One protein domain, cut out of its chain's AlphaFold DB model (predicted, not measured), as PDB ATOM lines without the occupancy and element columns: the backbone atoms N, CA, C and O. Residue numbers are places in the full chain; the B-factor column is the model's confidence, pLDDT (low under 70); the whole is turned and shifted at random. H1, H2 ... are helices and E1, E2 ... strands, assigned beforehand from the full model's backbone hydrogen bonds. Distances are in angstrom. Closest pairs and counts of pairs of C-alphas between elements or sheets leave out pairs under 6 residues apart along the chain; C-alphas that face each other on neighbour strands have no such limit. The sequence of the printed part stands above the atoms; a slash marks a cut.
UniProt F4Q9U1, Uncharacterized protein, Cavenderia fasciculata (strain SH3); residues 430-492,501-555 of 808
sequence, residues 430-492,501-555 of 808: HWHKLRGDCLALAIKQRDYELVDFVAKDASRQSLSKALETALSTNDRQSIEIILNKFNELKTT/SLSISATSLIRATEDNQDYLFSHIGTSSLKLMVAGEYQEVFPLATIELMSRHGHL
ATOM      1  N   HIS A 430     -27.115 -30.934 111.770       68.12
ATOM      2  CA  HIS A 430     -27.644 -30.010 112.775       68.12
ATOM      3  C   HIS A 430     -28.197 -30.754 113.995       68.12
ATOM      4  O   HIS A 430     -27.951 -30.343 115.127       68.12
ATOM      5  N   TRP A 431     -28.848 -31.902 113.779       70.69
ATOM      6  CA  TRP A 431     -29.336 -32.757 114.863       70.69
ATOM      7  C   TRP A 431     -28.208 -33.372 115.696       70.69
ATOM      8  O   TRP A 431     -28.301 -33.415 116.923       70.69
ATOM      9  N   HIS A 432     -27.118 -33.808 115.060       77.12
ATOM     10  CA  HIS A 432     -25.955 -34.338 115.778       77.12
ATOM     11  C   HIS A 432     -25.238 -33.271 116.610       77.12
ATOM     12  O   HIS A 432     -24.787 -33.572 117.720       77.12
ATOM     13  N   LYS A 433     -25.174 -32.031 116.105       77.50
ATOM     14  CA  LYS A 433     -24.631 -30.885 116.839       77.50
ATOM     15  C   LYS A 433     -25.503 -30.537 118.046       77.50
ATOM     16  O   LYS A 433     -24.989 -30.526 119.158       77.50
ATOM     17  N   LEU A 434     -26.812 -30.356 117.840       77.56
ATOM     18  CA  LEU A 434     -27.756 -30.023 118.910       77.56
ATOM     19  C   LEU A 434     -27.738 -31.076 120.024       77.56
ATOM     20  O   LEU A 434     -27.623 -30.730 121.193       77.56
ATOM     21  N   ARG A 435     -27.760 -32.369 119.670       83.00
ATOM     22  CA  ARG A 435     -27.639 -33.450 120.659       83.00
ATOM     23  C   ARG A 435     -26.307 -33.418 121.402       83.00
ATOM     24  O   ARG A 435     -26.299 -33.626 122.607       83.00
ATOM     25  N   GLY A 436     -25.198 -33.147 120.712       84.00
ATOM     26  CA  GLY A 436     -23.891 -32.997 121.355       84.00
ATOM     27  C   GLY A 436     -23.855 -31.835 122.353       84.00
ATOM     28  O   GLY A 436     -23.290 -31.979 123.433       84.00
ATOM     29  N   ASP A 437     -24.491 -30.712 122.020       83.12
ATOM     30  CA  ASP A 437     -24.543 -29.531 122.885       83.12
ATOM     31  C   ASP A 437     -25.484 -29.746 124.087       83.12
ATOM     32  O   ASP A 437     -25.117 -29.401 125.211       83.12
ATOM     33  N   CYS A 438     -26.630 -30.415 123.896       85.81
ATOM     34  CA  CYS A 438     -27.498 -30.849 124.997       85.81
ATOM     35  C   CYS A 438     -26.785 -31.831 125.936       85.81
ATOM     36  O   CYS A 438     -26.874 -31.682 127.152       85.81
ATOM     37  N   LEU A 439     -26.044 -32.800 125.387       90.25
ATOM     38  CA  LEU A 439     -25.300 -33.786 126.172       90.25
ATOM     39  C   LEU A 439     -24.191 -33.104 126.994       90.25
ATOM     40  O   LEU A 439     -24.083 -33.336 128.193       90.25
ATOM     41  N   ALA A 440     -23.431 -32.183 126.391       87.94
ATOM     42  CA  ALA A 440     -22.418 -31.394 127.096       87.94
ATOM     43  C   ALA A 440     -23.009 -30.543 128.235       87.94
ATOM     44  O   ALA A 440     -22.386 -30.373 129.284       87.94
ATOM     45  N   LEU A 441     -24.208 -29.995 128.038       85.81
ATOM     46  CA  LEU A 441     -24.879 -29.170 129.035       85.81
ATOM     47  C   LEU A 441     -25.474 -30.004 130.177       85.81
ATOM     48  O   LEU A 441     -25.316 -29.619 131.333       85.81
ATOM     49  N   ALA A 442     -26.060 -31.163 129.868       90.75
ATOM     50  CA  ALA A 442     -26.528 -32.131 130.858       90.75
ATOM     51  C   ALA A 442     -25.381 -32.596 131.774       90.75
ATOM     52  O   ALA A 442     -25.522 -32.588 132.996       90.75
ATOM     53  N   ILE A 443     -24.205 -32.873 131.197       92.94
ATOM     54  CA  ILE A 443     -22.979 -33.217 131.940       92.94
ATOM     55  C   ILE A 443     -22.556 -32.073 132.868       92.94
ATOM     56  O   ILE A 443     -22.302 -32.286 134.051       92.94
ATOM     57  N   LYS A 444     -22.530 -30.830 132.370       89.44
ATOM     58  CA  LYS A 444     -22.192 -29.657 133.199       89.44
ATOM     59  C   LYS A 444     -23.159 -29.460 134.368       89.44
ATOM     60  O   LYS A 444     -22.752 -28.937 135.403       89.44
ATOM     61  N   GLN A 445     -24.417 -29.861 134.202       90.88
ATOM     62  CA  GLN A 445     -25.450 -29.786 135.235       90.88
ATOM     63  C   GLN A 445     -25.504 -31.025 136.140       90.88
ATOM     64  O   GLN A 445     -26.202 -30.982 137.150       90.88
ATOM     65  N   ARG A 446     -24.749 -32.089 135.820       94.69
ATOM     66  CA  ARG A 446     -24.783 -33.396 136.501       94.69
ATOM     67  C   ARG A 446     -26.180 -34.028 136.521       94.69
ATOM     68  O   ARG A 446     -26.570 -34.665 137.496       94.69
ATOM     69  N   ASP A 447     -26.939 -33.838 135.443       94.25
ATOM     70  CA  ASP A 447     -28.246 -34.471 135.257       94.25
ATOM     71  C   ASP A 447     -28.068 -35.823 134.555       94.25
ATOM     72  O   ASP A 447     -28.104 -35.931 133.330       94.25
ATOM     73  N   TYR A 448     -27.801 -36.864 135.344       95.31
ATOM     74  CA  TYR A 448     -27.446 -38.189 134.831       95.31
ATOM     75  C   TYR A 448     -28.592 -38.891 134.096       95.31
ATOM     76  O   TYR A 448     -28.334 -39.664 133.173       95.31
ATOM     77  N   GLU A 449     -29.842 -38.603 134.464       91.31
ATOM     78  CA  GLU A 449     -31.015 -39.120 133.752       91.31
ATOM     79  C   GLU A 449     -31.093 -38.508 132.352       91.31
ATOM     80  O   GLU A 449     -31.307 -39.222 131.369       91.31
ATOM     81  N   LEU A 450     -30.828 -37.202 132.240       87.62
ATOM     82  CA  LEU A 450     -30.765 -36.521 130.953       87.62
ATOM     83  C   LEU A 450     -29.552 -36.958 130.121       87.62
ATOM     84  O   LEU A 450     -29.675 -37.111 128.905       87.62
ATOM     85  N   VAL A 451     -28.395 -37.198 130.749       92.81
ATOM     86  CA  VAL A 451     -27.213 -37.745 130.059       92.81
ATOM     87  C   VAL A 451     -27.525 -39.124 129.472       92.81
ATOM     88  O   VAL A 451     -27.281 -39.324 128.283       92.81
ATOM     89  N   ASP A 452     -28.112 -40.045 130.245       94.38
ATOM     90  CA  ASP A 452     -28.513 -41.375 129.751       94.38
ATOM     91  C   ASP A 452     -29.562 -41.276 128.633       94.38
ATOM     92  O   ASP A 452     -29.430 -41.908 127.581       94.38
ATOM     93  N   PHE A 453     -30.576 -40.425 128.815       89.50
ATOM     94  CA  PHE A 453     -31.624 -40.211 127.821       89.50
ATOM     95  C   PHE A 453     -31.064 -39.691 126.490       89.50
ATOM     96  O   PHE A 453     -31.324 -40.272 125.438       89.50
ATOM     97  N   VAL A 454     -30.249 -38.632 126.517       89.44
ATOM     98  CA  VAL A 454     -29.695 -38.022 125.297       89.44
ATOM     99  C   VAL A 454     -28.620 -38.914 124.661       89.44
ATOM    100  O   VAL A 454     -28.483 -38.925 123.433       89.44
ATOM    101  N   ALA A 455     -27.880 -39.696 125.456       91.56
ATOM    102  CA  ALA A 455     -26.853 -40.611 124.959       91.56
ATOM    103  C   ALA A 455     -27.431 -41.785 124.152       91.56
ATOM    104  O   ALA A 455     -26.759 -42.257 123.231       91.56
ATOM    105  N   LYS A 456     -28.668 -42.233 124.431       90.75
ATOM    106  CA  LYS A 456     -29.286 -43.418 123.796       90.75
ATOM    107  C   LYS A 456     -29.229 -43.421 122.271       90.75
ATOM    108  O   LYS A 456     -28.922 -44.459 121.688       90.75
ATOM    109  N   ASP A 457     -29.401 -42.254 121.660       86.75
ATOM    110  CA  ASP A 457     -29.377 -42.081 120.206       86.75
ATOM    111  C   ASP A 457     -28.281 -41.107 119.732       86.75
ATOM    112  O   ASP A 457     -28.349 -40.532 118.634       86.75
ATOM    113  N   ALA A 458     -27.287 -40.832 120.576       89.94
ATOM    114  CA  ALA A 458     -26.200 -39.935 120.221       89.94
ATOM    115  C   ALA A 458     -25.308 -40.564 119.137       89.94
ATOM    116  O   ALA A 458     -25.016 -41.759 119.132       89.94
ATOM    117  N   SER A 459     -24.846 -39.738 118.193       91.56
ATOM    118  CA  SER A 459     -23.841 -40.189 117.225       91.56
ATOM    119  C   SER A 459     -22.496 -40.417 117.913       91.56
ATOM    120  O   SER A 459     -22.226 -39.836 118.963       91.56
ATOM    121  N   ARG A 460     -21.593 -41.172 117.276       86.62
ATOM    122  CA  ARG A 460     -20.216 -41.354 117.771       86.62
ATOM    123  C   ARG A 460     -19.498 -40.022 118.008       86.62
ATOM    124  O   ARG A 460     -18.814 -39.870 119.014       86.62
ATOM    125  N   GLN A 461     -19.692 -39.050 117.117       89.75
ATOM    126  CA  GLN A 461     -19.100 -37.717 117.252       89.75
ATOM    127  C   GLN A 461     -19.699 -36.950 118.439       89.75
ATOM    128  O   GLN A 461     -18.974 -36.286 119.177       89.75
ATOM    129  N   SER A 462     -21.010 -37.080 118.659       92.00
ATOM    130  CA  SER A 462     -21.698 -36.483 119.808       92.00
ATOM    131  C   SER A 462     -21.224 -37.107 121.130       92.00
ATOM    132  O   SER A 462     -20.958 -36.371 122.075       92.00
ATOM    133  N   LEU A 463     -21.055 -38.436 121.182       94.00
ATOM    134  CA  LEU A 463     -20.529 -39.151 122.355       94.00
ATOM    135  C   LEU A 463     -19.062 -38.802 122.636       94.00
ATOM    136  O   LEU A 463     -18.704 -38.595 123.787       94.00
ATOM    137  N   SER A 464     -18.227 -38.670 121.602       92.38
ATOM    138  CA  SER A 464     -16.828 -38.235 121.734       92.38
ATOM    139  C   SER A 464     -16.724 -36.826 122.339       92.38
ATOM    140  O   SER A 464     -16.039 -36.643 123.344       92.38
ATOM    141  N   LYS A 465     -17.482 -35.848 121.819       92.06
ATOM    142  CA  LYS A 465     -17.520 -34.474 122.361       92.06
ATOM    143  C   LYS A 465     -18.060 -34.423 123.796       92.06
ATOM    144  O   LYS A 465     -17.598 -33.640 124.629       92.06
ATOM    145  N   ALA A 466     -19.048 -35.258 124.098       94.06
ATOM    146  CA  ALA A 466     -19.580 -35.375 125.445       94.06
ATOM    147  C   ALA A 466     -18.581 -36.014 126.408       94.06
ATOM    148  O   ALA A 466     -18.430 -35.518 127.519       94.06
ATOM    149  N   LEU A 467     -17.835 -37.031 125.973       94.38
ATOM    150  CA  LEU A 467     -16.779 -37.621 126.786       94.38
ATOM    151  C   LEU A 467     -15.671 -36.607 127.081       94.38
ATOM    152  O   LEU A 467     -15.226 -36.514 128.218       94.38
ATOM    153  N   GLU A 468     -15.275 -35.789 126.101       93.81
ATOM    154  CA  GLU A 468     -14.343 -34.680 126.336       93.81
ATOM    155  C   GLU A 468     -14.874 -33.694 127.380       93.81
ATOM    156  O   GLU A 468     -14.119 -33.240 128.241       93.81
ATOM    157  N   THR A 469     -16.174 -33.392 127.332       94.25
ATOM    158  CA  THR A 469     -16.819 -32.526 128.323       94.25
ATOM    159  C   THR A 469     -16.790 -33.179 129.706       94.25
ATOM    160  O   THR A 469     -16.335 -32.539 130.650       94.25
ATOM    161  N   ALA A 470     -17.179 -34.452 129.818       94.75
ATOM    162  CA  ALA A 470     -17.208 -35.199 131.078       94.75
ATOM    163  C   ALA A 470     -15.816 -35.355 131.709       94.75
ATOM    164  O   ALA A 470     -15.667 -35.167 132.916       94.75
ATOM    165  N   LEU A 471     -14.790 -35.614 130.891       93.19
ATOM    166  CA  LEU A 471     -13.389 -35.642 131.317       93.19
ATOM    167  C   LEU A 471     -12.936 -34.264 131.814       93.19
ATOM    168  O   LEU A 471     -12.345 -34.159 132.885       93.19
ATOM    169  N   SER A 472     -13.282 -33.189 131.096       91.06
ATOM    170  CA  SER A 472     -12.921 -31.825 131.504       91.06
ATOM    171  C   SER A 472     -13.593 -31.375 132.808       91.06
ATOM    172  O   SER A 472     -13.023 -30.567 133.540       91.06
ATOM    173  N   THR A 473     -14.785 -31.898 133.113       93.81
ATOM    174  CA  THR A 473     -15.529 -31.611 134.349       93.81
ATOM    175  C   THR A 473     -15.278 -32.630 135.459       93.81
ATOM    176  O   THR A 473     -15.848 -32.484 136.541       93.81
ATOM    177  N   ASN A 474     -14.446 -33.649 135.212       95.06
ATOM    178  CA  ASN A 474     -14.183 -34.755 136.133       95.06
ATOM    179  C   ASN A 474     -15.444 -35.477 136.631       95.06
ATOM    180  O   ASN A 474     -15.525 -35.899 137.785       95.06
ATOM    181  N   ASP A 475     -16.438 -35.627 135.756       96.56
ATOM    182  CA  ASP A 475     -17.721 -36.235 136.102       96.56
ATOM    183  C   ASP A 475     -17.736 -37.733 135.777       96.56
ATOM    184  O   ASP A 475     -18.117 -38.150 134.681       96.56
ATOM    185  N   ARG A 476     -17.301 -38.544 136.749       96.25
ATOM    186  CA  ARG A 476     -17.153 -39.998 136.603       96.25
ATOM    187  C   ARG A 476     -18.431 -40.675 136.117       96.25
ATOM    188  O   ARG A 476     -18.378 -41.454 135.179       96.25
ATOM    189  N   GLN A 477     -19.581 -40.355 136.698       96.00
ATOM    190  CA  GLN A 477     -20.836 -41.026 136.355       96.00
ATOM    191  C   GLN A 477     -21.260 -40.744 134.904       96.00
ATOM    192  O   GLN A 477     -21.704 -41.652 134.203       96.00
ATOM    193  N   SER A 478     -21.032 -39.525 134.405       95.88
ATOM    194  CA  SER A 478     -21.222 -39.214 132.983       95.88
ATOM    195  C   SER A 478     -20.243 -39.981 132.086       95.88
ATOM    196  O   SER A 478     -20.650 -40.467 131.033       95.88
ATOM    197  N   ILE A 479     -18.976 -40.139 132.500       96.12
ATOM    198  CA  ILE A 479     -17.990 -40.972 131.785       96.12
ATOM    199  C   ILE A 479     -18.497 -42.419 131.688       96.12
ATOM    200  O   ILE A 479     -18.529 -42.972 130.591       96.12
ATOM    201  N   GLU A 480     -18.958 -43.008 132.793       96.75
ATOM    202  CA  GLU A 480     -19.485 -44.382 132.838       96.75
ATOM    203  C   GLU A 480     -20.671 -44.573 131.877       96.75
ATOM    204  O   GLU A 480     -20.670 -45.501 131.064       96.75
ATOM    205  N   ILE A 481     -21.650 -43.659 131.899       95.94
ATOM    206  CA  ILE A 481     -22.824 -43.699 131.009       95.94
ATOM    207  C   ILE A 481     -22.398 -43.622 129.536       95.94
ATOM    208  O   ILE A 481     -22.832 -44.432 128.711       95.94
ATOM    209  N   ILE A 482     -21.514 -42.680 129.195       95.69
ATOM    210  CA  ILE A 482     -21.061 -42.468 127.814       95.69
ATOM    211  C   ILE A 482     -20.266 -43.677 127.300       95.69
ATOM    212  O   ILE A 482     -20.468 -44.096 126.157       95.69
ATOM    213  N   LEU A 483     -19.393 -44.266 128.126       94.62
ATOM    214  CA  LEU A 483     -18.587 -45.432 127.747       94.62
ATOM    215  C   LEU A 483     -19.428 -46.701 127.592       94.62
ATOM    216  O   LEU A 483     -19.242 -47.433 126.617       94.62
ATOM    217  N   ASN A 484     -20.395 -46.934 128.482       94.38
ATOM    218  CA  ASN A 484     -21.334 -48.046 128.340       94.38
ATOM    219  C   ASN A 484     -22.122 -47.929 127.034       94.38
ATOM    220  O   ASN A 484     -22.187 -48.884 126.257       94.38
ATOM    221  N   LYS A 485     -22.613 -46.724 126.722       93.81
ATOM    222  CA  LYS A 485     -23.331 -46.475 125.472       93.81
ATOM    223  C   LYS A 485     -22.453 -46.665 124.237       93.81
ATOM    224  O   LYS A 485     -22.897 -47.226 123.235       93.81
ATOM    225  N   PHE A 486     -21.195 -46.240 124.301       92.19
ATOM    226  CA  PHE A 486     -20.237 -46.479 123.225       92.19
ATOM    227  C   PHE A 486     -19.995 -47.981 122.994       92.19
ATOM    228  O   PHE A 486     -19.965 -48.433 121.847       92.19
ATOM    229  N   ASN A 487     -19.898 -48.770 124.065       89.38
ATOM    230  CA  ASN A 487     -19.738 -50.222 123.985       89.38
ATOM    231  C   ASN A 487     -20.989 -50.931 123.433       89.38
ATOM    232  O   ASN A 487     -20.856 -51.852 122.628       89.38
ATOM    233  N   GLU A 488     -22.200 -50.471 123.761       90.94
ATOM    234  CA  GLU A 488     -23.446 -50.958 123.140       90.94
ATOM    235  C   GLU A 488     -23.489 -50.693 121.624       90.94
ATOM    236  O   GLU A 488     -23.919 -51.537 120.831       90.94
ATOM    237  N   LEU A 489     -22.996 -49.532 121.180       86.25
ATOM    238  CA  LEU A 489     -22.870 -49.231 119.750       86.25
ATOM    239  C   LEU A 489     -21.828 -50.121 119.058       86.25
ATOM    240  O   LEU A 489     -21.932 -50.364 117.855       86.25
ATOM    241  N   LYS A 490     -20.834 -50.619 119.802       84.12
ATOM    242  CA  LYS A 490     -19.809 -51.534 119.286       84.12
ATOM    243  C   LYS A 490     -20.361 -52.939 119.046       84.12
ATOM    244  O   LYS A 490     -19.989 -53.570 118.059       84.12
ATOM    245  N   THR A 491     -21.255 -53.425 119.909       82.88
ATOM    246  CA  THR A 491     -21.834 -54.777 119.801       82.88
ATOM    247  C   THR A 491     -22.949 -54.880 118.759       82.88
ATOM    248  O   THR A 491     -23.175 -55.957 118.210       82.88
ATOM    249  N   THR A 492     -23.630 -53.775 118.450       79.06
ATOM    250  CA  THR A 492     -24.798 -53.758 117.549       79.06
ATOM    251  C   THR A 492     -24.450 -53.685 116.060       79.06
ATOM    252  O   THR A 492     -25.259 -54.091 115.226       79.06
ATOM    253  N   SER A 501     -12.737 -46.432 116.483       77.94
ATOM    254  CA  SER A 501     -11.936 -45.590 117.368       77.94
ATOM    255  C   SER A 501     -12.767 -44.437 117.918       77.94
ATOM    256  O   SER A 501     -13.571 -43.827 117.207       77.94
ATOM    257  N   LEU A 502     -12.578 -44.156 119.202       83.19
ATOM    258  CA  LEU A 502     -13.095 -42.976 119.869       83.19
ATOM    259  C   LEU A 502     -11.991 -41.913 119.875       83.19
ATOM    260  O   LEU A 502     -10.889 -42.174 120.357       83.19
ATOM    261  N   SER A 503     -12.259 -40.737 119.303       84.56
ATOM    262  CA  SER A 503     -11.307 -39.626 119.326       84.56
ATOM    263  C   SER A 503     -11.473 -38.803 120.598       84.56
ATOM    264  O   SER A 503     -12.590 -38.377 120.886       84.56
ATOM    265  N   ILE A 504     -10.393 -38.552 121.335       87.12
ATOM    266  CA  ILE A 504     -10.398 -37.629 122.482       87.12
ATOM    267  C   ILE A 504      -9.217 -36.673 122.341       87.12
ATOM    268  O   ILE A 504      -8.102 -37.092 122.026       87.12
ATOM    269  N   SER A 505      -9.450 -35.390 122.591       86.06
ATOM    270  CA  SER A 505      -8.400 -34.401 122.815       86.06
ATOM    271  C   SER A 505      -7.489 -34.814 123.974       86.06
ATOM    272  O   SER A 505      -7.957 -35.036 125.094       86.06
ATOM    273  N   ALA A 506      -6.172 -34.826 123.738       79.06
ATOM    274  CA  ALA A 506      -5.180 -35.058 124.793       79.06
ATOM    275  C   ALA A 506      -5.358 -34.087 125.980       79.06
ATOM    276  O   ALA A 506      -5.185 -34.470 127.134       79.06
ATOM    277  N   THR A 507      -5.807 -32.854 125.714       75.75
ATOM    278  CA  THR A 507      -6.083 -31.835 126.743       75.75
ATOM    279  C   THR A 507      -7.148 -32.279 127.732       75.75
ATOM    280  O   THR A 507      -6.994 -32.094 128.938       75.75
ATOM    281  N   SER A 508      -8.245 -32.837 127.225       81.56
ATOM    282  CA  SER A 508      -9.360 -33.268 128.064       81.56
ATOM    283  C   SER A 508      -8.960 -34.471 128.909       81.56
ATOM    284  O   SER A 508      -9.333 -34.532 130.075       81.56
ATOM    285  N   LEU A 509      -8.141 -35.373 128.356       85.44
ATOM    286  CA  LEU A 509      -7.613 -36.519 129.091       85.44
ATOM    287  C   LEU A 509      -6.657 -36.097 130.216       85.44
ATOM    288  O   LEU A 509      -6.810 -36.557 131.340       85.44
ATOM    289  N   ILE A 510      -5.729 -35.174 129.947       79.88
ATOM    290  CA  ILE A 510      -4.787 -34.658 130.958       79.88
ATOM    291  C   ILE A 510      -5.520 -33.921 132.088       79.88
ATOM    292  O   ILE A 510      -5.103 -33.989 133.239       79.88
ATOM    293  N   ARG A 511      -6.616 -33.213 131.779       81.44
ATOM    294  CA  ARG A 511      -7.436 -32.517 132.789       81.44
ATOM    295  C   ARG A 511      -8.272 -33.463 133.655       81.44
ATOM    296  O   ARG A 511      -8.774 -33.026 134.697       81.44
ATOM    297  N   ALA A 512      -8.444 -34.713 133.230       85.69
ATOM    298  CA  ALA A 512      -9.149 -35.706 134.019       85.69
ATOM    299  C   ALA A 512      -8.318 -36.118 135.251       85.69
ATOM    300  O   ALA A 512      -7.091 -36.118 135.206       85.69
ATOM    301  N   THR A 513      -8.970 -36.471 136.355       90.00
ATOM    302  CA  THR A 513      -8.328 -37.070 137.531       90.00
ATOM    303  C   THR A 513      -7.715 -38.419 137.170       90.00
ATOM    304  O   THR A 513      -8.221 -39.102 136.279       90.00
ATOM    305  N   GLU A 514      -6.675 -38.834 137.900       86.38
ATOM    306  CA  GLU A 514      -6.017 -40.136 137.693       86.38
ATOM    307  C   GLU A 514      -7.039 -41.289 137.715       86.38
ATOM    308  O   GLU A 514      -7.090 -42.071 136.773       86.38
ATOM    309  N   ASP A 515      -7.977 -41.290 138.671       90.50
ATOM    310  CA  ASP A 515      -9.062 -42.284 138.735       90.50
ATOM    311  C   ASP A 515      -9.912 -42.357 137.450       90.50
ATOM    312  O   ASP A 515     -10.340 -43.436 137.036       90.50
ATOM    313  N   ASN A 516     -10.192 -41.213 136.817       90.75
ATOM    314  CA  ASN A 516     -10.985 -41.155 135.586       90.75
ATOM    315  C   ASN A 516     -10.157 -41.576 134.364       90.75
ATOM    316  O   ASN A 516     -10.707 -42.156 133.426       90.75
ATOM    317  N   GLN A 517      -8.848 -41.308 134.372       89.38
ATOM    318  CA  GLN A 517      -7.913 -41.781 133.351       89.38
ATOM    319  C   GLN A 517      -7.796 -43.310 133.411       89.38
ATOM    320  O   GLN A 517      -8.029 -43.977 132.402       89.38
ATOM    321  N   ASP A 518      -7.558 -43.869 134.599       88.81
ATOM    322  CA  ASP A 518      -7.510 -45.315 134.852       88.81
ATOM    323  C   ASP A 518      -8.809 -46.009 134.433       88.81
ATOM    324  O   ASP A 518      -8.814 -47.056 133.769       88.81
ATOM    325  N   TYR A 519      -9.945 -45.402 134.783       90.31
ATOM    326  CA  TYR A 519     -11.254 -45.905 134.393       90.31
ATOM    327  C   TYR A 519     -11.419 -45.928 132.865       90.31
ATOM    328  O   TYR A 519     -11.843 -46.936 132.301       90.31
ATOM    329  N   LEU A 520     -11.020 -44.860 132.171       89.81
ATOM    330  CA  LEU A 520     -11.091 -44.783 130.714       89.81
ATOM    331  C   LEU A 520     -10.227 -45.859 130.031       89.81
ATOM    332  O   LEU A 520     -10.713 -46.561 129.137       89.81
ATOM    333  N   PHE A 521      -8.966 -46.010 130.452       85.31
ATOM    334  CA  PHE A 521      -8.038 -46.977 129.854       85.31
ATOM    335  C   PHE A 521      -8.466 -48.426 130.091       85.31
ATOM    336  O   PHE A 521      -8.400 -49.239 129.166       85.31
ATOM    337  N   SER A 522      -8.987 -48.736 131.282       88.44
ATOM    338  CA  SER A 522      -9.495 -50.077 131.597       88.44
ATOM    339  C   SER A 522     -10.751 -50.465 130.802       88.44
ATOM    340  O   SER A 522     -10.964 -51.655 130.569       88.44
ATOM    341  N   HIS A 523     -11.559 -49.499 130.345       85.50
ATOM    342  CA  HIS A 523     -12.857 -49.766 129.703       85.50
ATOM    343  C   HIS A 523     -12.854 -49.705 128.167       85.50
ATOM    344  O   HIS A 523     -13.652 -50.404 127.540       85.50
ATOM    345  N   ILE A 524     -11.997 -48.894 127.532       79.81
ATOM    346  CA  ILE A 524     -11.956 -48.779 126.057       79.81
ATOM    347  C   ILE A 524     -10.995 -49.801 125.426       79.81
ATOM    348  O   ILE A 524     -11.245 -50.285 124.317       79.81
ATOM    349  N   GLY A 525      -9.911 -50.151 126.127       74.06
ATOM    350  CA  GLY A 525      -8.773 -50.861 125.545       74.06
ATOM    351  C   GLY A 525      -7.991 -49.987 124.550       74.06
ATOM    352  O   GLY A 525      -8.550 -49.182 123.804       74.06
ATOM    353  N   THR A 526      -6.669 -50.135 124.512       58.78
ATOM    354  CA  THR A 526      -5.751 -49.230 123.787       58.78
ATOM    355  C   THR A 526      -6.010 -49.136 122.283       58.78
ATOM    356  O   THR A 526      -5.901 -48.064 121.694       58.78
ATOM    357  N   SER A 527      -6.441 -50.230 121.653       54.94
ATOM    358  CA  SER A 527      -6.685 -50.303 120.206       54.94
ATOM    359  C   SER A 527      -7.911 -49.515 119.725       54.94
ATOM    360  O   SER A 527      -8.123 -49.385 118.519       54.94
ATOM    361  N   SER A 528      -8.737 -49.007 120.646       71.50
ATOM    362  CA  SER A 528      -9.984 -48.294 120.336       71.50
ATOM    363  C   SER A 528      -9.941 -46.803 120.714       71.50
ATOM    364  O   SER A 528     -10.923 -46.099 120.475       71.50
ATOM    365  N   LEU A 529      -8.826 -46.290 121.252       76.25
ATOM    366  CA  LEU A 529      -8.665 -44.878 121.617       76.25
ATOM    367  C   LEU A 529      -7.723 -44.162 120.637       76.25
ATOM    368  O   LEU A 529      -6.556 -44.517 120.513       76.25
ATOM    369  N   LYS A 530      -8.216 -43.119 119.960       76.44
ATOM    370  CA  LYS A 530      -7.396 -42.242 119.114       76.44
ATOM    371  C   LYS A 530      -7.211 -40.899 119.815       76.44
ATOM    372  O   LYS A 530      -8.143 -40.103 119.893       76.44
ATOM    373  N   LEU A 531      -6.011 -40.626 120.310       73.69
ATOM    374  CA  LEU A 531      -5.717 -39.330 120.917       73.69
ATOM    375  C   LEU A 531      -5.435 -38.294 119.832       73.69
ATOM    376  O   LEU A 531      -4.570 -38.486 118.980       73.69
ATOM    377  N   MET A 532      -6.204 -37.207 119.840       66.06
ATOM    378  CA  MET A 532      -5.986 -36.076 118.945       66.06
ATOM    379  C   MET A 532      -5.175 -35.010 119.672       66.06
ATOM    380  O   MET A 532      -5.599 -34.475 120.699       66.06
ATOM    381  N   VAL A 533      -4.010 -34.685 119.117       53.88
ATOM    382  CA  VAL A 533      -3.223 -33.518 119.524       53.88
ATOM    383  C   VAL A 533      -3.728 -32.335 118.698       53.88
ATOM    384  O   VAL A 533      -3.610 -32.339 117.474       53.88
ATOM    385  N   ALA A 534      -4.358 -31.351 119.344       44.81
ATOM    386  CA  ALA A 534      -4.809 -30.141 118.662       44.81
ATOM    387  C   ALA A 534      -3.588 -29.334 118.185       44.81
ATOM    388  O   ALA A 534      -2.680 -29.053 118.967       44.81
ATOM    389  N   GLY A 535      -3.564 -28.977 116.898       36.94
ATOM    390  CA  GLY A 535      -2.391 -28.468 116.176       36.94
ATOM    391  C   GLY A 535      -1.890 -27.062 116.531       36.94
ATOM    392  O   GLY A 535      -1.156 -26.494 115.733       36.94
ATOM    393  N   GLU A 536      -2.249 -26.490 117.683       38.09
ATOM    394  CA  GLU A 536      -1.931 -25.085 118.007       38.09
ATOM    395  C   GLU A 536      -1.021 -24.888 119.234       38.09
ATOM    396  O   GLU A 536      -0.550 -23.779 119.461       38.09
ATOM    397  N   TYR A 537      -0.684 -25.944 119.989       42.25
ATOM    398  CA  TYR A 537       0.190 -25.837 121.171       42.25
ATOM    399  C   TYR A 537       1.270 -26.923 121.179       42.25
ATOM    400  O   TYR A 537       1.114 -27.973 121.800       42.25
ATOM    401  N   GLN A 538       2.383 -26.670 120.487       43.59
ATOM    402  CA  GLN A 538       3.492 -27.625 120.394       43.59
ATOM    403  C   GLN A 538       4.373 -27.685 121.656       43.59
ATOM    404  O   GLN A 538       5.027 -28.698 121.834       43.59
ATOM    405  N   GLU A 539       4.364 -26.689 122.558       40.69
ATOM    406  CA  GLU A 539       5.459 -26.520 123.544       40.69
ATOM    407  C   GLU A 539       5.273 -27.150 124.953       40.69
ATOM    408  O   GLU A 539       6.235 -27.254 125.716       40.69
ATOM    409  N   VAL A 540       4.079 -27.619 125.337       46.38
ATOM    410  CA  VAL A 540       3.838 -28.191 126.696       46.38
ATOM    411  C   VAL A 540       3.080 -29.527 126.661       46.38
ATOM    412  O   VAL A 540       3.105 -30.308 127.610       46.38
ATOM    413  N   PHE A 541       2.444 -29.836 125.534       50.78
ATOM    414  CA  PHE A 541       1.496 -30.940 125.385       50.78
ATOM    415  C   PHE A 541       2.073 -32.356 125.249       50.78
ATOM    416  O   PHE A 541       1.414 -33.293 125.717       50.78
ATOM    417  N   PRO A 542       3.259 -32.567 124.646       58.25
ATOM    418  CA  PRO A 542       3.772 -33.922 124.484       58.25
ATOM    419  C   PRO A 542       4.043 -34.584 125.838       58.25
ATOM    420  O   PRO A 542       3.620 -35.715 126.048       58.25
ATOM    421  N   LEU A 543       4.650 -33.865 126.792       55.53
ATOM    422  CA  LEU A 543       5.193 -34.439 128.032       55.53
ATOM    423  C   LEU A 543       4.151 -35.169 128.889       55.53
ATOM    424  O   LEU A 543       4.332 -36.339 129.206       55.53
ATOM    425  N   ALA A 544       3.050 -34.489 129.221       60.59
ATOM    426  CA  ALA A 544       1.994 -35.051 130.061       60.59
ATOM    427  C   ALA A 544       1.269 -36.212 129.363       60.59
ATOM    428  O   ALA A 544       0.903 -37.189 130.007       60.59
ATOM    429  N   THR A 545       1.114 -36.137 128.037       62.94
ATOM    430  CA  THR A 545       0.540 -37.227 127.234       62.94
ATOM    431  C   THR A 545       1.446 -38.462 127.251       62.94
ATOM    432  O   THR A 545       0.961 -39.575 127.429       62.94
ATOM    433  N   ILE A 546       2.761 -38.269 127.113       62.66
ATOM    434  CA  ILE A 546       3.764 -39.344 127.118       62.66
ATOM    435  C   ILE A 546       3.878 -39.984 128.497       62.66
ATOM    436  O   ILE A 546       3.911 -41.205 128.600       62.66
ATOM    437  N   GLU A 547       3.939 -39.175 129.554       65.31
ATOM    438  CA  GLU A 547       4.009 -39.670 130.925       65.31
ATOM    439  C   GLU A 547       2.781 -40.525 131.249       65.31
ATOM    440  O   GLU A 547       2.908 -41.624 131.780       65.31
ATOM    441  N   LEU A 548       1.602 -40.064 130.840       66.88
ATOM    442  CA  LEU A 548       0.342 -40.775 131.006       66.88
ATOM    443  C   LEU A 548       0.310 -42.085 130.198       66.88
ATOM    444  O   LEU A 548      -0.012 -43.133 130.747       66.88
ATOM    445  N   MET A 549       0.747 -42.083 128.934       67.94
ATOM    446  CA  MET A 549       0.885 -43.317 128.140       67.94
ATOM    447  C   MET A 549       1.914 -44.298 128.726       67.94
ATOM    448  O   MET A 549       1.700 -45.513 128.701       67.94
ATOM    449  N   SER A 550       3.023 -43.783 129.262       65.25
ATOM    450  CA  SER A 550       4.094 -44.567 129.880       65.25
ATOM    451  C   SER A 550       3.639 -45.217 131.187       65.25
ATOM    452  O   SER A 550       3.848 -46.417 131.367       65.25
ATOM    453  N   ARG A 551       2.952 -44.468 132.062       69.81
ATOM    454  CA  ARG A 551       2.418 -44.963 133.345       69.81
ATOM    455  C   ARG A 551       1.487 -46.163 133.176       69.81
ATOM    456  O   ARG A 551       1.496 -47.047 134.026       69.81
ATOM    457  N   HIS A 552       0.726 -46.225 132.083       67.31
ATOM    458  CA  HIS A 552      -0.195 -47.333 131.822       67.31
ATOM    459  C   HIS A 552       0.408 -48.461 130.962       67.31
ATOM    460  O   HIS A 552      -0.286 -49.421 130.651       67.31
ATOM    461  N   GLY A 553       1.698 -48.400 130.600       62.97
ATOM    462  CA  GLY A 553       2.349 -49.454 129.805       62.97
ATOM    463  C   GLY A 553       1.808 -49.543 128.375       62.97
ATOM    464  O   GLY A 553       1.632 -50.633 127.838       62.97
ATOM    465  N   HIS A 554       1.472 -48.400 127.771       65.88
ATOM    466  CA  HIS A 554       0.721 -48.333 126.512       65.88
ATOM    467  C   HIS A 554       1.467 -47.599 125.384       65.88
ATOM    468  O   HIS A 554       0.841 -47.111 124.446       65.88
ATOM    469  N   LEU A 555       2.803 -47.546 125.446       60.00
ATOM    470  CA  LEU A 555       3.671 -47.036 124.366       60.00
ATOM    471  C   LEU A 555       3.765 -47.995 123.153       60.00
ATOM    472  O   LEU A 555       4.312 -47.651 122.107       60.00
TER     473      LEU A 555
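AT A GLANCE: This is residues 430 to 492 and 501 to 555 of the 808 residues of an uncharacterized protein of Cavenderia fasciculata (strain SH3) (UniProt F4Q9U1). A small two-stranded parallel sheet, E1 = E2, sits with H5 and H6 between a bundle of four helices, H1 to H4, and a last helix, H7, which crosses H5 at the far end. The bundle is two helical hairpins side by side, H1 with H2 and H3 with H4; E1 packs on H3, and residues 535 to 540 stick out. The printed part has 118 residues, mostly helix, in the order H1 H2 H3 H4 E1 H5 H6 E2 H7. It is compact, with a radius of gyration of the C-alphas of 13.9 A and spans of 37 by 30 by 23 A.

IN THESE COORDINATES: Find C-alpha 502 at (-13.095, -42.976, 119.869), where E1 begins, residues 502 to 505; E2 is 529 to 532. Between them look for H5, 506 to 511, and H6, 514 to 524. H1 runs 22.6 A from C-alpha 430 at (-27.644, -30.010, 112.775) to 445; H2 is 448 to 455, H3 460 to 472, and H4 476 to 492, 24.7 A long. H7, 541 to 551, ends at (2.418, -44.963, 133.345).

HOW THE PARTS SIT: Look at N 530 and O 502, 2.9 A apart, within hydrogen-bond range across E1 and E2. E1, H5 H6, E2 form a strand-helix-strand unit, parallel strands joined through helices, with a right-handed crossover. The closest C-alphas of H3 and E1 are 464 and 503, 6.2 A apart. H3 touches H1 at 436 and 462, 4.4 A. H4 touches H6 with residues 476 to 483 alone, closest at 476 and 516, 6.4 A. H7 touches H5 at 506 and 545, 6.6 A, only just about perpendicular at 73 degrees. Every O i to N i+4 pair is within hydrogen-bond range in H1 to H6; H7 has 6 of 7.

THE WHOLE: Residues 493 to 500 are not printed; C-alphas 492 and 501 are 15.2 A apart across this cut. No link printed whole is long. Confidence is under 70 at residues 430, 526 to 527 and 532 to 555.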